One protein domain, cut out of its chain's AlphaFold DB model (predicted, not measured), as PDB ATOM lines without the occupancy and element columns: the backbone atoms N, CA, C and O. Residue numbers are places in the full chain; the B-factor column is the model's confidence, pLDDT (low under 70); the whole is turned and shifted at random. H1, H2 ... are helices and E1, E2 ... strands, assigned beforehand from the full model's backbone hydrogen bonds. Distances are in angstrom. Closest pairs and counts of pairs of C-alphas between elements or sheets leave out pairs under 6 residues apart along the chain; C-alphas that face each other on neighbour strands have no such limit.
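AT A GLANCE: This is residues 371 to 477 of the 510 residues of the protein "Hypothetical protein" of Guillardia theta (UniProt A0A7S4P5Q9). A twisted sheet of four strands has H3 and H4 over one of its faces, and H5 packs on those two helices on the side away from the sheet. H1 sits at one end of the strands toward the opposite face, and the small H2 sits near their other end. The 107 printed residues hold five named helices and four named strands, in the order H1 E1 H2 H3 E2 E3 E4 H4 H5; the sheet's order is E2 E1 E3 E4, mixed. The class is mixed, helices and strands; the whole is compact, with a radius of gyration of the C-alphas of 13.1 A and spans of 39 by 30 by 20 A.

IN THESE COORDINATES: Find C-alpha 375 at (30.334, -11.124, 152.842); there H1 begins, residues 375 to 383, 12.5 A long. Next come E1, residues 388 to 392, 12.9 A, and H2, residues 395 to 399, 7.1 A. H3, residues 402 to 412, runs 15.1 A, and E2 takes residues 418 to 422, 12.0 A. Then look for E3, residues 434 to 438, 13.3 A, and E4, residues 441 to 446, 14.2 A. H4, residues 452 to 463, covers 15.8 A, and H5, residues 469 to 476, covers 10.3 A and ends at C-alpha 476 at (39.428, -44.980, 160.777).

HOW THE PARTS SIT: Look first at E2 and E1, parallel, with N 389 and O 418 2.8 A apart; with H2 and H3 between them they form a strand-helix-strand unit, two parallel strands joined through helices, with a right-handed crossover. E1 and E3 are antiparallel, with N 390 and O 435 2.8 A apart. E3 and E4 form a hairpin, with N 446 and O 434 2.8 A apart. Helices on both faces give three layers: H3 and H4 on the same face, H1 on the opposite face. H3 is over E2 and E1 at a height over the sheet of 9.1 A, and H4 is over E3 at 10.4 A. H1 is over none of the strands; the closest C-alphas of H1 and E3, Tyr 382 and Gly 438, are 4.0 A apart. H3 and H4 touch at a steep tilt of 59 degrees, with C-alphas 408 and 452 closest at 6.8 A. H5, not on the sheet, touches H3 at a shallow tilt of 17 degrees, opposite ways, with C-alphas 408 and 475 closest at 6.8 A. H2 is not on the sheet and meets H3 only through their link. In H1, H3, H4 and H5 every O i to N i+4 pair is within hydrogen-bond range; H2 has 0 of 1, but 2 of 2 O i to N i+3 pairs.

THE WHOLE: Measure from Glu 376 to Asn 477: their C-alphas, the two farthest apart, are 39.0 A apart. The printed part has no cut; the link from E2 to E3 is long, with 11 residues. The mean pLDDT of the printed part is 80.8, and 15 residues are under 70, among them residues 383 to 386.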
ATOM      1  N   ALA A 371      36.255 -18.442 150.201       74.19
ATOM      2  CA  ALA A 371      36.639 -17.295 149.381       74.19
ATOM      3  C   ALA A 371      35.626 -16.945 148.271       74.19
ATOM      4  O   ALA A 371      35.687 -15.841 147.734       74.19
ATOM      5  N   SER A 372      34.705 -17.854 147.929       71.94
ATOM      6  CA  SER A 372      33.617 -17.617 146.961       71.94
ATOM      7  C   SER A 372      32.301 -17.142 147.585       71.94
ATOM      8  O   SER A 372      31.424 -16.676 146.864       71.94
ATOM      9  N   LEU A 373      32.152 -17.234 148.910       71.38
ATOM     10  CA  LEU A 373      30.941 -16.803 149.611       71.38
ATOM     11  C   LEU A 373      30.857 -15.271 149.685       71.38
ATOM     12  O   LEU A 373      31.865 -14.605 149.937       71.38
ATOM     13  N   SER A 374      29.650 -14.709 149.551       73.75
ATOM     14  CA  SER A 374      29.416 -13.277 149.784       73.75
ATOM     15  C   SER A 374      29.740 -12.884 151.233       73.75
ATOM     16  O   SER A 374      29.709 -13.723 152.135       73.75
ATOM     17  N   GLY A 375      30.034 -11.604 151.484       76.00
ATOM     18  CA  GLY A 375      30.334 -11.124 152.842       76.00
ATOM     19  C   GLY A 375      29.201 -11.393 153.841       76.00
ATOM     20  O   GLY A 375      29.457 -11.783 154.976       76.00
ATOM     21  N   GLU A 376      27.953 -11.278 153.386       67.75
ATOM     22  CA  GLU A 376      26.744 -11.567 154.166       67.75
ATOM     23  C   GLU A 376      26.615 -13.064 154.489       67.75
ATOM     24  O   GLU A 376      26.336 -13.425 155.629       67.75
ATOM     25  N   GLU A 377      26.882 -13.951 153.525       68.88
ATOM     26  CA  GLU A 377      26.865 -15.407 153.735       68.88
ATOM     27  C   GLU A 377      28.022 -15.865 154.641       68.88
ATOM     28  O   GLU A 377      27.851 -16.759 155.475       68.88
ATOM     29  N   GLN A 378      29.188 -15.216 154.544       76.44
ATOM     30  CA  GLN A 378      30.295 -15.408 155.481       76.44
ATOM     31  C   GLN A 378      29.897 -14.985 156.907       76.44
ATOM     32  O   GLN A 378      30.082 -15.754 157.851       76.44
ATOM     33  N   GLU A 379      29.304 -13.800 157.083       75.81
ATOM     34  CA  GLU A 379      28.873 -13.312 158.398       75.81
ATOM     35  C   GLU A 379      27.737 -14.164 158.993       75.81
ATOM     36  O   GLU A 379      27.795 -14.537 160.171       75.81
ATOM     37  N   ARG A 380      26.754 -14.565 158.176       72.25
ATOM     38  CA  ARG A 380      25.680 -15.495 158.558       72.25
ATOM     39  C   ARG A 380      26.251 -16.823 159.048       72.25
ATOM     40  O   ARG A 380      25.874 -17.303 160.114       72.25
ATOM     41  N   ARG A 381      27.225 -17.405 158.339       75.94
ATOM     42  CA  ARG A 381      27.891 -18.641 158.789       75.94
ATOM     43  C   ARG A 381      28.674 -18.459 160.096       75.94
ATOM     44  O   ARG A 381      28.771 -19.407 160.872       75.94
ATOM     45  N   TYR A 382      29.176 -17.263 160.402       76.50
ATOM     46  CA  TYR A 382      29.809 -16.983 161.700       76.50
ATOM     47  C   TYR A 382      28.818 -16.939 162.866       76.50
ATOM     48  O   TYR A 382      29.146 -17.398 163.968       76.50
ATOM     49  N   LYS A 383      27.620 -16.397 162.635       69.44
ATOM     50  CA  LYS A 383      26.582 -16.227 163.661       69.44
ATOM     51  C   LYS A 383      25.727 -17.486 163.831       69.44
ATOM     52  O   LYS A 383      25.644 -18.020 164.936       69.44
ATOM     53  N   ASP A 384      25.156 -17.984 162.738       60.44
ATOM     54  CA  ASP A 384      24.003 -18.890 162.758       60.44
ATOM     55  C   ASP A 384      24.357 -20.362 162.513       60.44
ATOM     56  O   ASP A 384      23.750 -21.252 163.106       60.44
ATOM     57  N   ALA A 385      25.386 -20.643 161.707       59.75
ATOM     58  CA  ALA A 385      25.774 -22.002 161.294       59.75
ATOM     59  C   ALA A 385      26.448 -22.837 162.412       59.75
ATOM     60  O   ALA A 385      27.208 -23.763 162.155       59.75
ATOM     61  N   GLY A 386      26.261 -22.485 163.686       65.50
ATOM     62  CA  GLY A 386      26.863 -23.187 164.823       65.50
ATOM     63  C   GLY A 386      28.403 -23.152 164.885       65.50
ATOM     64  O   GLY A 386      28.972 -23.778 165.784       65.50
ATOM     65  N   GLY A 387      29.066 -22.426 163.981       79.00
ATOM     66  CA  GLY A 387      30.520 -22.340 163.841       79.00
ATOM     67  C   GLY A 387      31.005 -22.581 162.406       79.00
ATOM     68  O   GLY A 387      30.299 -23.149 161.574       79.00
ATOM     69  N   VAL A 388      32.243 -22.173 162.131       85.12
ATOM     70  CA  VAL A 388      32.895 -22.335 160.825       85.12
ATOM     71  C   VAL A 388      34.245 -23.015 160.990       85.12
ATOM     72  O   VAL A 388      35.089 -22.537 161.745       85.12
ATOM     73  N   ILE A 389      34.469 -24.091 160.236       89.56
ATOM     74  CA  ILE A 389      35.772 -24.739 160.085       89.56
ATOM     75  C   ILE A 389      36.219 -24.578 158.632       89.56
ATOM     76  O   ILE A 389      35.646 -25.186 157.731       89.56
ATOM     77  N   LYS A 390      37.259 -23.773 158.409       90.12
ATOM     78  CA  LYS A 390      37.890 -23.557 157.101       90.12
ATOM     79  C   LYS A 390      39.145 -24.427 157.020       90.12
ATOM     80  O   LYS A 390      40.031 -24.294 157.863       90.12
ATOM     81  N   VAL A 391      39.235 -25.333 156.052       90.56
ATOM     82  CA  VAL A 391      40.389 -26.228 155.876       90.56
ATOM     83  C   VAL A 391      41.289 -25.691 154.769       90.56
ATOM     84  O   VAL A 391      40.885 -25.636 153.610       90.56
ATOM     85  N   CYS A 392      42.536 -25.370 155.119       90.81
ATOM     86  CA  CYS A 392      43.581 -24.976 154.178       90.81
ATOM     87  C   CYS A 392      43.783 -26.076 153.123       90.81
ATOM     88  O   CYS A 392      44.314 -27.151 153.429       90.81
ATOM     89  N   SER A 393      43.361 -25.816 151.885       87.00
ATOM     90  CA  SER A 393      43.454 -26.760 150.760       87.00
ATOM     91  C   SER A 393      44.606 -26.472 149.795       87.00
ATOM     92  O   SER A 393      44.834 -27.257 148.872       87.00
ATOM     93  N   ASP A 394      45.359 -25.398 150.024       85.75
ATOM     94  CA  ASP A 394      46.439 -24.936 149.152       85.75
ATOM     95  C   ASP A 394      47.747 -25.727 149.294       85.75
ATOM     96  O   ASP A 394      48.046 -26.343 150.322       85.75
ATOM     97  N   GLY A 395      48.574 -25.654 148.244       85.44
ATOM     98  CA  GLY A 395      50.000 -25.982 148.293       85.44
ATOM     99  C   GLY A 395      50.315 -27.346 148.936       85.44
ATOM    100  O   GLY A 395      49.786 -28.373 148.494       85.44
ATOM    101  N   PRO A 396      51.186 -27.402 149.967       85.31
ATOM    102  CA  PRO A 396      51.483 -28.645 150.676       85.31
ATOM    103  C   PRO A 396      50.269 -29.267 151.376       85.31
ATOM    104  O   PRO A 396      50.150 -30.489 151.372       85.31
ATOM    105  N   CYS A 397      49.348 -28.471 151.932       85.12
ATOM    106  CA  CYS A 397      48.183 -28.980 152.661       85.12
ATOM    107  C   CYS A 397      47.260 -29.812 151.753       85.12
ATOM    108  O   CYS A 397      46.781 -30.868 152.173       85.12
ATOM    109  N   SER A 398      47.121 -29.419 150.480       83.88
ATOM    110  CA  SER A 398      46.458 -30.218 149.436       83.88
ATOM    111  C   SER A 398      47.022 -31.642 149.352       83.88
ATOM    112  O   SER A 398      46.297 -32.629 149.496       83.88
ATOM    113  N   LYS A 399      48.351 -31.751 149.203       82.12
ATOM    114  CA  LYS A 399      49.086 -33.024 149.074       82.12
ATOM    115  C   LYS A 399      49.175 -33.803 150.390       82.12
ATOM    116  O   LYS A 399      49.387 -35.008 150.368       82.12
ATOM    117  N   GLN A 400      48.997 -33.130 151.525       83.31
ATOM    118  CA  GLN A 400      48.987 -33.720 152.867       83.31
ATOM    119  C   GLN A 400      47.580 -34.130 153.345       83.31
ATOM    120  O   GLN A 400      47.395 -34.424 154.525       83.31
ATOM    121  N   GLY A 401      46.600 -34.199 152.436       81.94
ATOM    122  CA  GLY A 401      45.308 -34.840 152.689       81.94
ATOM    123  C   GLY A 401      44.160 -33.904 153.070       81.94
ATOM    124  O   GLY A 401      43.197 -34.379 153.667       81.94
ATOM    125  N   ALA A 402      44.209 -32.612 152.718       83.44
ATOM    126  CA  ALA A 402      43.130 -31.656 153.013       83.44
ATOM    127  C   ALA A 402      41.731 -32.163 152.603       83.44
ATOM    128  O   ALA A 402      40.800 -32.068 153.398       83.44
ATOM    129  N   LYS A 403      41.598 -32.800 151.427       79.62
ATOM    130  CA  LYS A 403      40.339 -33.429 150.970       79.62
ATOM    131  C   LYS A 403      39.792 -34.467 151.959       79.62
ATOM    132  O   LYS A 403      38.600 -34.467 152.250       79.62
ATOM    133  N   ASN A 404      40.661 -35.318 152.508       80.81
ATOM    134  CA  ASN A 404      40.263 -36.321 153.496       80.81
ATOM    135  C   ASN A 404      39.818 -35.644 154.795       80.81
ATOM    136  O   ASN A 404      38.799 -36.024 155.352       80.81
ATOM    137  N   VAL A 405      40.534 -34.609 155.242       86.75
ATOM    138  CA  VAL A 405      40.201 -33.869 156.469       86.75
ATOM    139  C   VAL A 405      38.853 -33.153 156.350       86.75
ATOM    140  O   VAL A 405      38.048 -33.265 157.270       86.75
ATOM    141  N   ILE A 406      38.566 -32.504 155.214       83.75
ATOM    142  CA  ILE A 406      37.247 -31.913 154.910       83.75
ATOM    143  C   ILE A 406      36.159 -32.982 155.008       83.75
ATOM    144  O   ILE A 406      35.203 -32.814 155.761       83.75
ATOM    145  N   ARG A 407      36.336 -34.121 154.325       79.38
ATOM    146  CA  ARG A 407      35.373 -35.229 154.359       79.38
ATOM    147  C   ARG A 407      35.168 -35.787 155.774       79.38
ATOM    148  O   ARG A 407      34.032 -35.997 156.183       79.38
ATOM    149  N   TRP A 408      36.235 -36.004 156.545       86.25
ATOM    150  CA  TRP A 408      36.123 -36.491 157.925       86.25
ATOM    151  C   TRP A 408      35.338 -35.513 158.793       86.25
ATOM    152  O   TRP A 408      34.489 -35.929 159.571       86.25
ATOM    153  N   LEU A 409      35.610 -34.216 158.662       86.81
ATOM    154  CA  LEU A 409      34.883 -33.180 159.382       86.81
ATOM    155  C   LEU A 409      33.415 -33.125 158.936       86.81
ATOM    156  O   LEU A 409      32.554 -33.054 159.807       86.81
ATOM    157  N   LYS A 410      33.115 -33.252 157.633       80.12
ATOM    158  CA  LYS A 410      31.741 -33.384 157.117       80.12
ATOM    159  C   LYS A 410      30.999 -34.558 157.767       80.12
ATOM    160  O   LYS A 410      29.898 -34.350 158.269       80.12
ATOM    161  N   GLU A 411      31.610 -35.746 157.811       75.00
ATOM    162  CA  GLU A 411      31.039 -36.955 158.435       75.00
ATOM    163  C   GLU A 411      30.880 -36.825 159.970       75.00
ATOM    164  O   GLU A 411      29.941 -37.382 160.539       75.00
ATOM    165  N   LEU A 412      31.778 -36.104 160.658       81.75
ATOM    166  CA  LEU A 412      31.857 -36.033 162.131       81.75
ATOM    167  C   LEU A 412      31.081 -34.881 162.791       81.75
ATOM    168  O   LEU A 412      31.069 -34.798 164.022       81.75
ATOM    169  N   THR A 413      30.488 -33.971 162.020       79.69
ATOM    170  CA  THR A 413      29.873 -32.734 162.537       79.69
ATOM    171  C   THR A 413      28.399 -32.628 162.157       79.69
ATOM    172  O   THR A 413      27.995 -33.179 161.130       79.69
ATOM    173  N   PRO A 414      27.573 -31.937 162.970       72.31
ATOM    174  CA  PRO A 414      26.185 -31.676 162.608       72.31
ATOM    175  C   PRO A 414      26.139 -30.796 161.344       72.31
ATOM    176  O   PRO A 414      27.068 -30.012 161.112       72.31
ATOM    177  N   PRO A 415      25.121 -30.959 160.485       66.81
ATOM    178  CA  PRO A 415      25.143 -30.441 159.119       66.81
ATOM    179  C   PRO A 415      25.100 -28.915 159.040       66.81
ATOM    180  O   PRO A 415      25.622 -28.346 158.086       66.81
ATOM    181  N   GLU A 416      24.555 -28.253 160.062       68.75
ATOM    182  CA  GLU A 416      24.558 -26.798 160.192       68.75
ATOM    183  C   GLU A 416      25.992 -26.258 160.235       68.75
ATOM    184  O   GLU A 416      26.232 -25.164 159.735       68.75
ATOM    185  N   LEU A 417      26.952 -27.027 160.775       77.56
ATOM    186  CA  LEU A 417      28.348 -26.614 160.883       77.56
ATOM    187  C   LEU A 417      29.006 -26.533 159.500       77.56
ATOM    188  O   LEU A 417      29.215 -27.551 158.827       77.56
ATOM    189  N   SER A 418      29.398 -25.320 159.109       78.56
ATOM    190  CA  SER A 418      30.087 -25.058 157.844       78.56
ATOM    191  C   SER A 418      31.513 -25.622 157.882       78.56
ATOM    192  O   SER A 418      32.359 -25.127 158.629       78.56
ATOM    193  N   VAL A 419      31.793 -26.633 157.054       84.44
ATOM    194  CA  VAL A 419      33.097 -27.315 156.939       84.44
ATOM    195  C   VAL A 419      33.636 -27.125 155.523       84.44
ATOM    196  O   VAL A 419      33.434 -27.961 154.653       84.44
ATOM    197  N   THR A 420      34.297 -25.994 155.303       83.19
ATOM    198  CA  THR A 420      34.628 -25.436 153.983       83.19
ATOM    199  C   THR A 420      36.125 -25.548 153.658       83.19
ATOM    200  O   THR A 420      36.949 -25.892 154.509       83.19
ATOM    201  N   ARG A 421      36.492 -25.218 152.419       86.94
ATOM    202  CA  ARG A 421      37.871 -24.981 151.973       86.94
ATOM    203  C   ARG A 421      38.291 -23.539 152.263       86.94
ATOM    204  O   ARG A 421      37.453 -22.655 152.425       86.94
ATOM    205  N   CYS A 422      39.595 -23.302 152.316       86.19
ATOM    206  CA  CYS A 422      40.164 -21.964 152.205       86.19
ATOM    207  C   CYS A 422      41.594 -22.001 151.651       86.19
ATOM    208  O   CYS A 422      42.257 -23.046 151.629       86.19
ATOM    209  N   GLY A 423      42.071 -20.822 151.248       84.88
ATOM    210  CA  GLY A 423      43.449 -20.607 150.821       84.88
ATOM    211  C   GLY A 423      44.493 -20.739 151.941       84.88
ATOM    212  O   GLY A 423      44.195 -21.017 153.106       84.88
ATOM    213  N   CYS A 424      45.754 -20.537 151.568       84.88
ATOM    214  CA  CYS A 424      46.926 -20.780 152.405       84.88
ATOM    215  C   CYS A 424      46.945 -19.975 153.721       84.88
ATOM    216  O   CYS A 424      47.062 -18.752 153.723       84.88
ATOM    217  N   THR A 425      46.963 -20.676 154.861       86.62
ATOM    218  CA  THR A 425      47.051 -20.078 156.211       86.62
ATOM    219  C   THR A 425      48.492 -19.876 156.714       86.62
ATOM    220  O   THR A 425      48.701 -19.663 157.908       86.62
ATOM    221  N   GLY A 426      49.506 -20.064 155.862       82.62
ATOM    222  CA  GLY A 426      50.913 -20.156 156.280       82.62
ATOM    223  C   GLY A 426      51.231 -21.387 157.149       82.62
ATOM    224  O   GLY A 426      50.363 -22.218 157.424       82.62
ATOM    225  N   ASN A 427      52.499 -21.521 157.565       83.06
ATOM    226  CA  ASN A 427      53.007 -22.582 158.459       83.06
ATOM    227  C   ASN A 427      52.576 -24.019 158.075       83.06
ATOM    228  O   ASN A 427      52.268 -24.856 158.926       83.06
ATOM    229  N   CYS A 428      52.516 -24.309 156.775       74.12
ATOM    230  CA  CYS A 428      52.207 -25.633 156.240       74.12
ATOM    231  C   CYS A 428      53.415 -26.584 156.344       74.12
ATOM    232  O   CYS A 428      54.559 -26.164 156.174       74.12
ATOM    233  N   GLY A 429      53.165 -27.879 156.562       74.38
ATOM    234  CA  GLY A 429      54.219 -28.906 156.565       74.38
ATOM    235  C   GLY A 429      53.911 -30.132 157.428       74.38
ATOM    236  O   GLY A 429      54.345 -31.229 157.094       74.38
ATOM    237  N   ASN A 430      53.105 -29.972 158.483       82.88
ATOM    238  CA  ASN A 430      52.697 -31.052 159.396       82.88
ATOM    239  C   ASN A 430      51.275 -31.587 159.120       82.88
ATOM    240  O   ASN A 430      50.679 -32.237 159.982       82.88
ATOM    241  N   GLY A 431      50.710 -31.293 157.946       84.12
ATOM    242  CA  GLY A 431      49.318 -31.571 157.597       84.12
ATOM    243  C   GLY A 431      48.534 -30.335 157.144       84.12
ATOM    244  O   GLY A 431      49.079 -29.230 157.101       84.12
ATOM    245  N   PRO A 432      47.236 -30.509 156.842       91.25
ATOM    246  CA  PRO A 432      46.298 -29.411 156.646       91.25
ATOM    247  C   PRO A 432      46.144 -28.570 157.914       91.25
ATOM    248  O   PRO A 432      46.114 -29.099 159.027       91.25
ATOM    249  N   ASN A 433      46.035 -27.259 157.734       92.56
ATOM    250  CA  ASN A 433      45.761 -26.306 158.804       92.56
ATOM    251  C   ASN A 433      44.274 -25.935 158.775       92.56
ATOM    252  O   ASN A 433      43.687 -25.830 157.698       92.56
ATOM    253  N   LEU A 434      43.666 -25.763 159.944       92.31
ATOM    254  CA  LEU A 434      42.249 -25.424 160.091       92.31
ATOM    255  C   LEU A 434      42.132 -24.034 160.697       92.31
ATOM    256  O   LEU A 434      42.772 -23.765 161.710       92.31
ATOM    257  N   VAL A 435      41.280 -23.189 160.134       90.44
ATOM    258  CA  VAL A 435      40.788 -21.987 160.807       90.44
ATOM    259  C   VAL A 435      39.443 -22.335 161.428       90.44
ATOM    260  O   VAL A 435      38.534 -22.767 160.723       90.44
ATOM    261  N   ILE A 436      39.330 -22.179 162.741       89.75
ATOM    262  CA  ILE A 436      38.074 -22.333 163.480       89.75
ATOM    263  C   ILE A 436      37.564 -20.953 163.898       89.75
ATOM    264  O   ILE A 436      38.356 -20.109 164.314       89.75
ATOM    265  N   GLY A 437      36.257 -20.733 163.794       84.75
ATOM    266  CA  GLY A 437      35.604 -19.478 164.169       84.75
ATOM    267  C   GLY A 437      34.089 -19.616 164.340       84.75
ATOM    268  O   GLY A 437      33.539 -20.727 164.311       84.75
ATOM    269  N   GLY A 438      33.418 -18.478 164.522       77.75
ATOM    270  CA  GLY A 438      31.969 -18.383 164.729       77.75
ATOM    271  C   GLY A 438      31.532 -18.632 166.179       77.75
ATOM    272  O   GLY A 438      32.365 -18.782 167.074       77.75
ATOM    273  N   LYS A 439      30.213 -18.633 166.440       69.06
ATOM    274  CA  LYS A 439      29.636 -18.652 167.810       69.06
ATOM    275  C   LYS A 439      30.188 -17.529 168.716       69.06
ATOM    276  O   LYS A 439      30.371 -17.722 169.916       69.06
ATOM    277  N   GLY A 440      30.486 -16.360 168.141       65.38
ATOM    278  CA  GLY A 440      31.061 -15.224 168.875       65.38
ATOM    279  C   GLY A 440      32.515 -15.415 169.330       65.38
ATOM    280  O   GLY A 440      32.936 -14.756 170.277       65.38
ATOM    281  N   LYS A 441      33.275 -16.319 168.694       66.56
ATOM    282  CA  LYS A 441      34.725 -16.480 168.885       66.56
ATOM    283  C   LYS A 441      35.509 -15.923 167.692       66.56
ATOM    284  O   LYS A 441      35.087 -16.108 166.550       66.56
ATOM    285  N   ASP A 442      36.672 -15.341 167.978       78.56
ATOM    286  CA  ASP A 442      37.671 -14.939 166.982       78.56
ATOM    287  C   ASP A 442      38.277 -16.138 166.228       78.56
ATOM    288  O   ASP A 442      38.308 -17.266 166.734       78.56
ATOM    289  N   ASP A 443      38.822 -15.874 165.035       86.50
ATOM    290  CA  ASP A 443      39.495 -16.881 164.210       86.50
ATOM    291  C   ASP A 443      40.774 -17.402 164.869       86.50
ATOM    292  O   ASP A 443      41.716 -16.658 165.154       86.50
ATOM    293  N   ARG A 444      40.849 -18.724 165.036       88.56
ATOM    294  CA  ARG A 444      42.027 -19.411 165.570       88.56
ATOM    295  C   ARG A 444      42.522 -20.468 164.593       88.56
ATOM    296  O   ARG A 444      41.758 -21.302 164.117       88.56
ATOM    297  N   VAL A 445      43.826 -20.458 164.320       89.56
ATOM    298  CA  VAL A 445      44.467 -21.445 163.438       89.56
ATOM    299  C   VAL A 445      44.966 -22.642 164.248       89.56
ATOM    300  O   VAL A 445      45.729 -22.491 165.205       89.56
ATOM    301  N   LEU A 446      44.555 -23.843 163.846       90.38
ATOM    302  CA  LEU A 446      45.013 -25.124 164.371       90.38
ATOM    303  C   LEU A 446      45.864 -25.838 163.317       90.38
ATOM    304  O   LEU A 446      45.386 -26.213 162.245       90.38
ATOM    305  N   TYR A 447      47.146 -26.015 163.629       90.69
ATOM    306  CA  TYR A 447      48.149 -26.473 162.673       90.69
ATOM    307  C   TYR A 447      48.250 -28.004 162.588       90.69
ATOM    308  O   TYR A 447      48.272 -28.699 163.607       90.69
ATOM    309  N   GLY A 448      48.385 -28.535 161.370       88.19
ATOM    310  CA  GLY A 448      48.715 -29.942 161.120       88.19
ATOM    311  C   GLY A 448      47.663 -30.954 161.589       88.19
ATOM    312  O   GLY A 448      48.006 -31.967 162.208       88.19
ATOM    313  N   VAL A 449      46.380 -30.717 161.315       89.75
ATOM    314  CA  VAL A 449      45.277 -31.646 161.615       89.75
ATOM    315  C   VAL A 449      45.178 -32.689 160.498       89.75
ATOM    316  O   VAL A 449      44.355 -32.598 159.600       89.75
ATOM    317  N   ASN A 450      46.058 -33.693 160.545       86.25
ATOM    318  CA  ASN A 450      46.195 -34.745 159.526       86.25
ATOM    319  C   ASN A 450      45.684 -36.138 159.944       86.25
ATOM    320  O   ASN A 450      45.943 -37.113 159.244       86.25
ATOM    321  N   THR A 451      44.978 -36.267 161.072       87.50
ATOM    322  CA  THR A 451      44.395 -37.551 161.506       87.50
ATOM    323  C   THR A 451      42.989 -37.380 162.071       87.50
ATOM    324  O   THR A 451      42.682 -36.365 162.701       87.50
ATOM    325  N   VAL A 452      42.158 -38.415 161.919       86.31
ATOM    326  CA  VAL A 452      40.795 -38.482 162.480       86.31
ATOM    327  C   VAL A 452      40.807 -38.191 163.986       86.31
ATOM    328  O   VAL A 452      39.988 -37.425 164.475       86.31
ATOM    329  N   GLY A 453      41.788 -38.727 164.722       88.44
ATOM    330  CA  GLY A 453      41.938 -38.482 166.161       88.44
ATOM    331  C   GLY A 453      42.208 -37.014 166.519       88.44
ATOM    332  O   GLY A 453      41.660 -36.526 167.506       88.44
ATOM    333  N   LYS A 454      42.991 -36.283 165.708       90.38
ATOM    334  CA  LYS A 454      43.178 -34.830 165.878       90.38
ATOM    335  C   LYS A 454      41.883 -34.064 165.584       90.38
ATOM    336  O   LYS A 454      41.537 -33.173 166.354       90.38
ATOM    337  N   ALA A 455      41.156 -34.436 164.527       89.38
ATOM    338  CA  ALA A 455      39.873 -33.822 164.182       89.38
ATOM    339  C   ALA A 455      38.823 -34.037 165.291       89.38
ATOM    340  O   ALA A 455      38.270 -33.071 165.804       89.38
ATOM    341  N   VAL A 456      38.627 -35.279 165.749       89.81
ATOM    342  CA  VAL A 456      37.726 -35.633 166.865       89.81
ATOM    343  C   VAL A 456      38.076 -34.879 168.152       89.81
ATOM    344  O   VAL A 456      37.179 -34.402 168.848       89.81
ATOM    345  N   LYS A 457      39.371 -34.749 168.472       90.38
ATOM    346  CA  LYS A 457      39.832 -33.978 169.634       90.38
ATOM    347  C   LYS A 457      39.435 -32.501 169.508       90.38
ATOM    348  O   LYS A 457      38.807 -31.969 170.417       90.38
ATOM    349  N   MET A 458      39.738 -31.879 168.369       90.94
ATOM    350  CA  MET A 458      39.405 -30.483 168.072       90.94
ATOM    351  C   MET A 458      37.892 -30.220 168.142       90.94
ATOM    352  O   MET A 458      37.470 -29.291 168.824       90.94
ATOM    353  N   LEU A 459      37.059 -31.075 167.537       88.06
ATOM    354  CA  LEU A 459      35.598 -30.919 167.563       88.06
ATOM    355  C   LEU A 459      35.026 -30.924 168.990       88.06
ATOM    356  O   LEU A 459      34.104 -30.163 169.298       88.06
ATOM    357  N   ARG A 460      35.611 -31.735 169.878       88.12
ATOM    358  CA  ARG A 460      35.245 -31.791 171.296       88.12
ATOM    359  C   ARG A 460      35.727 -30.571 172.082       88.12
ATOM    360  O   ARG A 460      34.977 -30.060 172.904       88.12
ATOM    361  N   GLU A 461      36.965 -30.133 171.872       87.81
ATOM    362  CA  GLU A 461      37.574 -29.044 172.650       87.81
ATOM    363  C   GLU A 461      37.054 -27.659 172.233       87.81
ATOM    364  O   GLU A 461      36.814 -26.805 173.084       87.81
ATOM    365  N   GLU A 462      36.822 -27.446 170.938       85.31
ATOM    366  CA  GLU A 462      36.537 -26.120 170.377       85.31
ATOM    367  C   GLU A 462      35.031 -25.862 170.195       85.31
ATOM    368  O   GLU A 462      34.560 -24.743 170.423       85.31
ATOM    369  N   TYR A 463      34.267 -26.905 169.838       81.75
ATOM    370  CA  TYR A 463      32.826 -26.834 169.542       81.75
ATOM    371  C   TYR A 463      31.937 -27.667 170.476       81.75
ATOM    372  O   TYR A 463      30.716 -27.609 170.341       81.75
ATOM    373  N   GLN A 464      32.523 -28.413 171.424       83.69
ATOM    374  CA  GLN A 464      31.825 -29.323 172.352       83.69
ATOM    375  C   GLN A 464      31.052 -30.471 171.668       83.69
ATOM    376  O   GLN A 464      30.217 -31.128 172.288       83.69
ATOM    377  N   ILE A 465      31.366 -30.767 170.403       80.44
ATOM    378  CA  ILE A 465      30.706 -31.820 169.622       80.44
ATOM    379  C   ILE A 465      31.175 -33.196 170.114       80.44
ATOM    380  O   ILE A 465      32.368 -33.516 170.091       80.44
ATOM    381  N   GLN A 466      30.229 -34.042 170.528       80.25
ATOM    382  CA  GLN A 466      30.489 -35.465 170.741       80.25
ATOM    383  C   GLN A 466      30.295 -36.231 169.432       80.25
ATOM    384  O   GLN A 466      29.179 -36.462 168.983       80.25
ATOM    385  N   THR A 467      31.407 -36.634 168.828       80.88
ATOM    386  CA  THR A 467      31.434 -37.460 167.616       80.88
ATOM    387  C   THR A 467      30.991 -38.896 167.911       80.88
ATOM    388  O   THR A 467      31.547 -39.517 168.823       80.88
ATOM    389  N   ASP A 468      30.080 -39.454 167.112       74.44
ATOM    390  CA  ASP A 468      29.663 -40.860 167.221       74.44
ATOM    391  C   ASP A 468      30.870 -41.816 167.071       74.44
ATOM    392  O   ASP A 468      31.531 -41.809 166.024       74.44
ATOM    393  N   PRO A 469      31.169 -42.675 168.070       75.19
ATOM    394  CA  PRO A 469      32.221 -43.683 167.969       75.19
ATOM    395  C   PRO A 469      32.093 -44.616 166.756       75.19
ATOM    396  O   PRO A 469      33.120 -45.083 166.265       75.19
ATOM    397  N   VAL A 470      30.880 -44.889 166.256       65.25
ATOM    398  CA  VAL A 470      30.670 -45.723 165.059       65.25
ATOM    399  C   VAL A 470      31.152 -44.993 163.805       65.25
ATOM    400  O   VAL A 470      31.892 -45.579 163.018       65.25
ATOM    401  N   VAL A 471      30.819 -43.708 163.644       66.62
ATOM    402  CA  VAL A 471      31.339 -42.867 162.549       66.62
ATOM    403  C   VAL A 471      32.858 -42.695 162.661       66.62
ATOM    404  O   VAL A 471      33.571 -42.908 161.684       66.62
ATOM    405  N   VAL A 472      33.395 -42.428 163.857       77.94
ATOM    406  CA  VAL A 472      34.853 -42.341 164.075       77.94
ATOM    407  C   VAL A 472      35.563 -43.634 163.658       77.94
ATOM    408  O   VAL A 472      36.591 -43.581 162.982       77.94
ATOM    409  N   GLN A 473      35.018 -44.804 164.010       73.06
ATOM    410  CA  GLN A 473      35.583 -46.088 163.589       73.06
ATOM    411  C   GLN A 473      35.397 -46.358 162.089       73.06
ATOM    412  O   GLN A 473      36.294 -46.952 161.490       73.06
ATOM    413  N   ARG A 474      34.293 -45.898 161.475       69.94
ATOM    414  CA  ARG A 474      34.023 -45.995 160.026       69.94
ATOM    415  C   ARG A 474      35.078 -45.240 159.222       69.94
ATOM    416  O   ARG A 474      35.621 -45.783 158.268       69.94
ATOM    417  N   ILE A 475      35.429 -44.034 159.663       71.81
ATOM    418  CA  ILE A 475      36.463 -43.203 159.037       71.81
ATOM    419  C   ILE A 475      37.871 -43.779 159.273       71.81
ATOM    420  O   ILE A 475      38.715 -43.736 158.380       71.81
ATOM    421  N   LEU A 476      38.141 -44.340 160.459       75.75
ATOM    422  CA  LEU A 476      39.428 -44.980 160.777       75.75
ATOM    423  C   LEU A 476      39.639 -46.330 160.070       75.75
ATOM    424  O   LEU A 476      40.779 -46.702 159.804       75.75
ATOM    425  N   ASN A 477      38.568 -47.079 159.798       68.06
ATOM    426  CA  ASN A 477      38.611 -48.410 159.189       68.06
ATOM    427  C   ASN A 477      37.533 -48.542 158.088       68.06
ATOM    428  O   ASN A 477      36.620 -49.364 158.234       68.06
TER     429      ASN A 477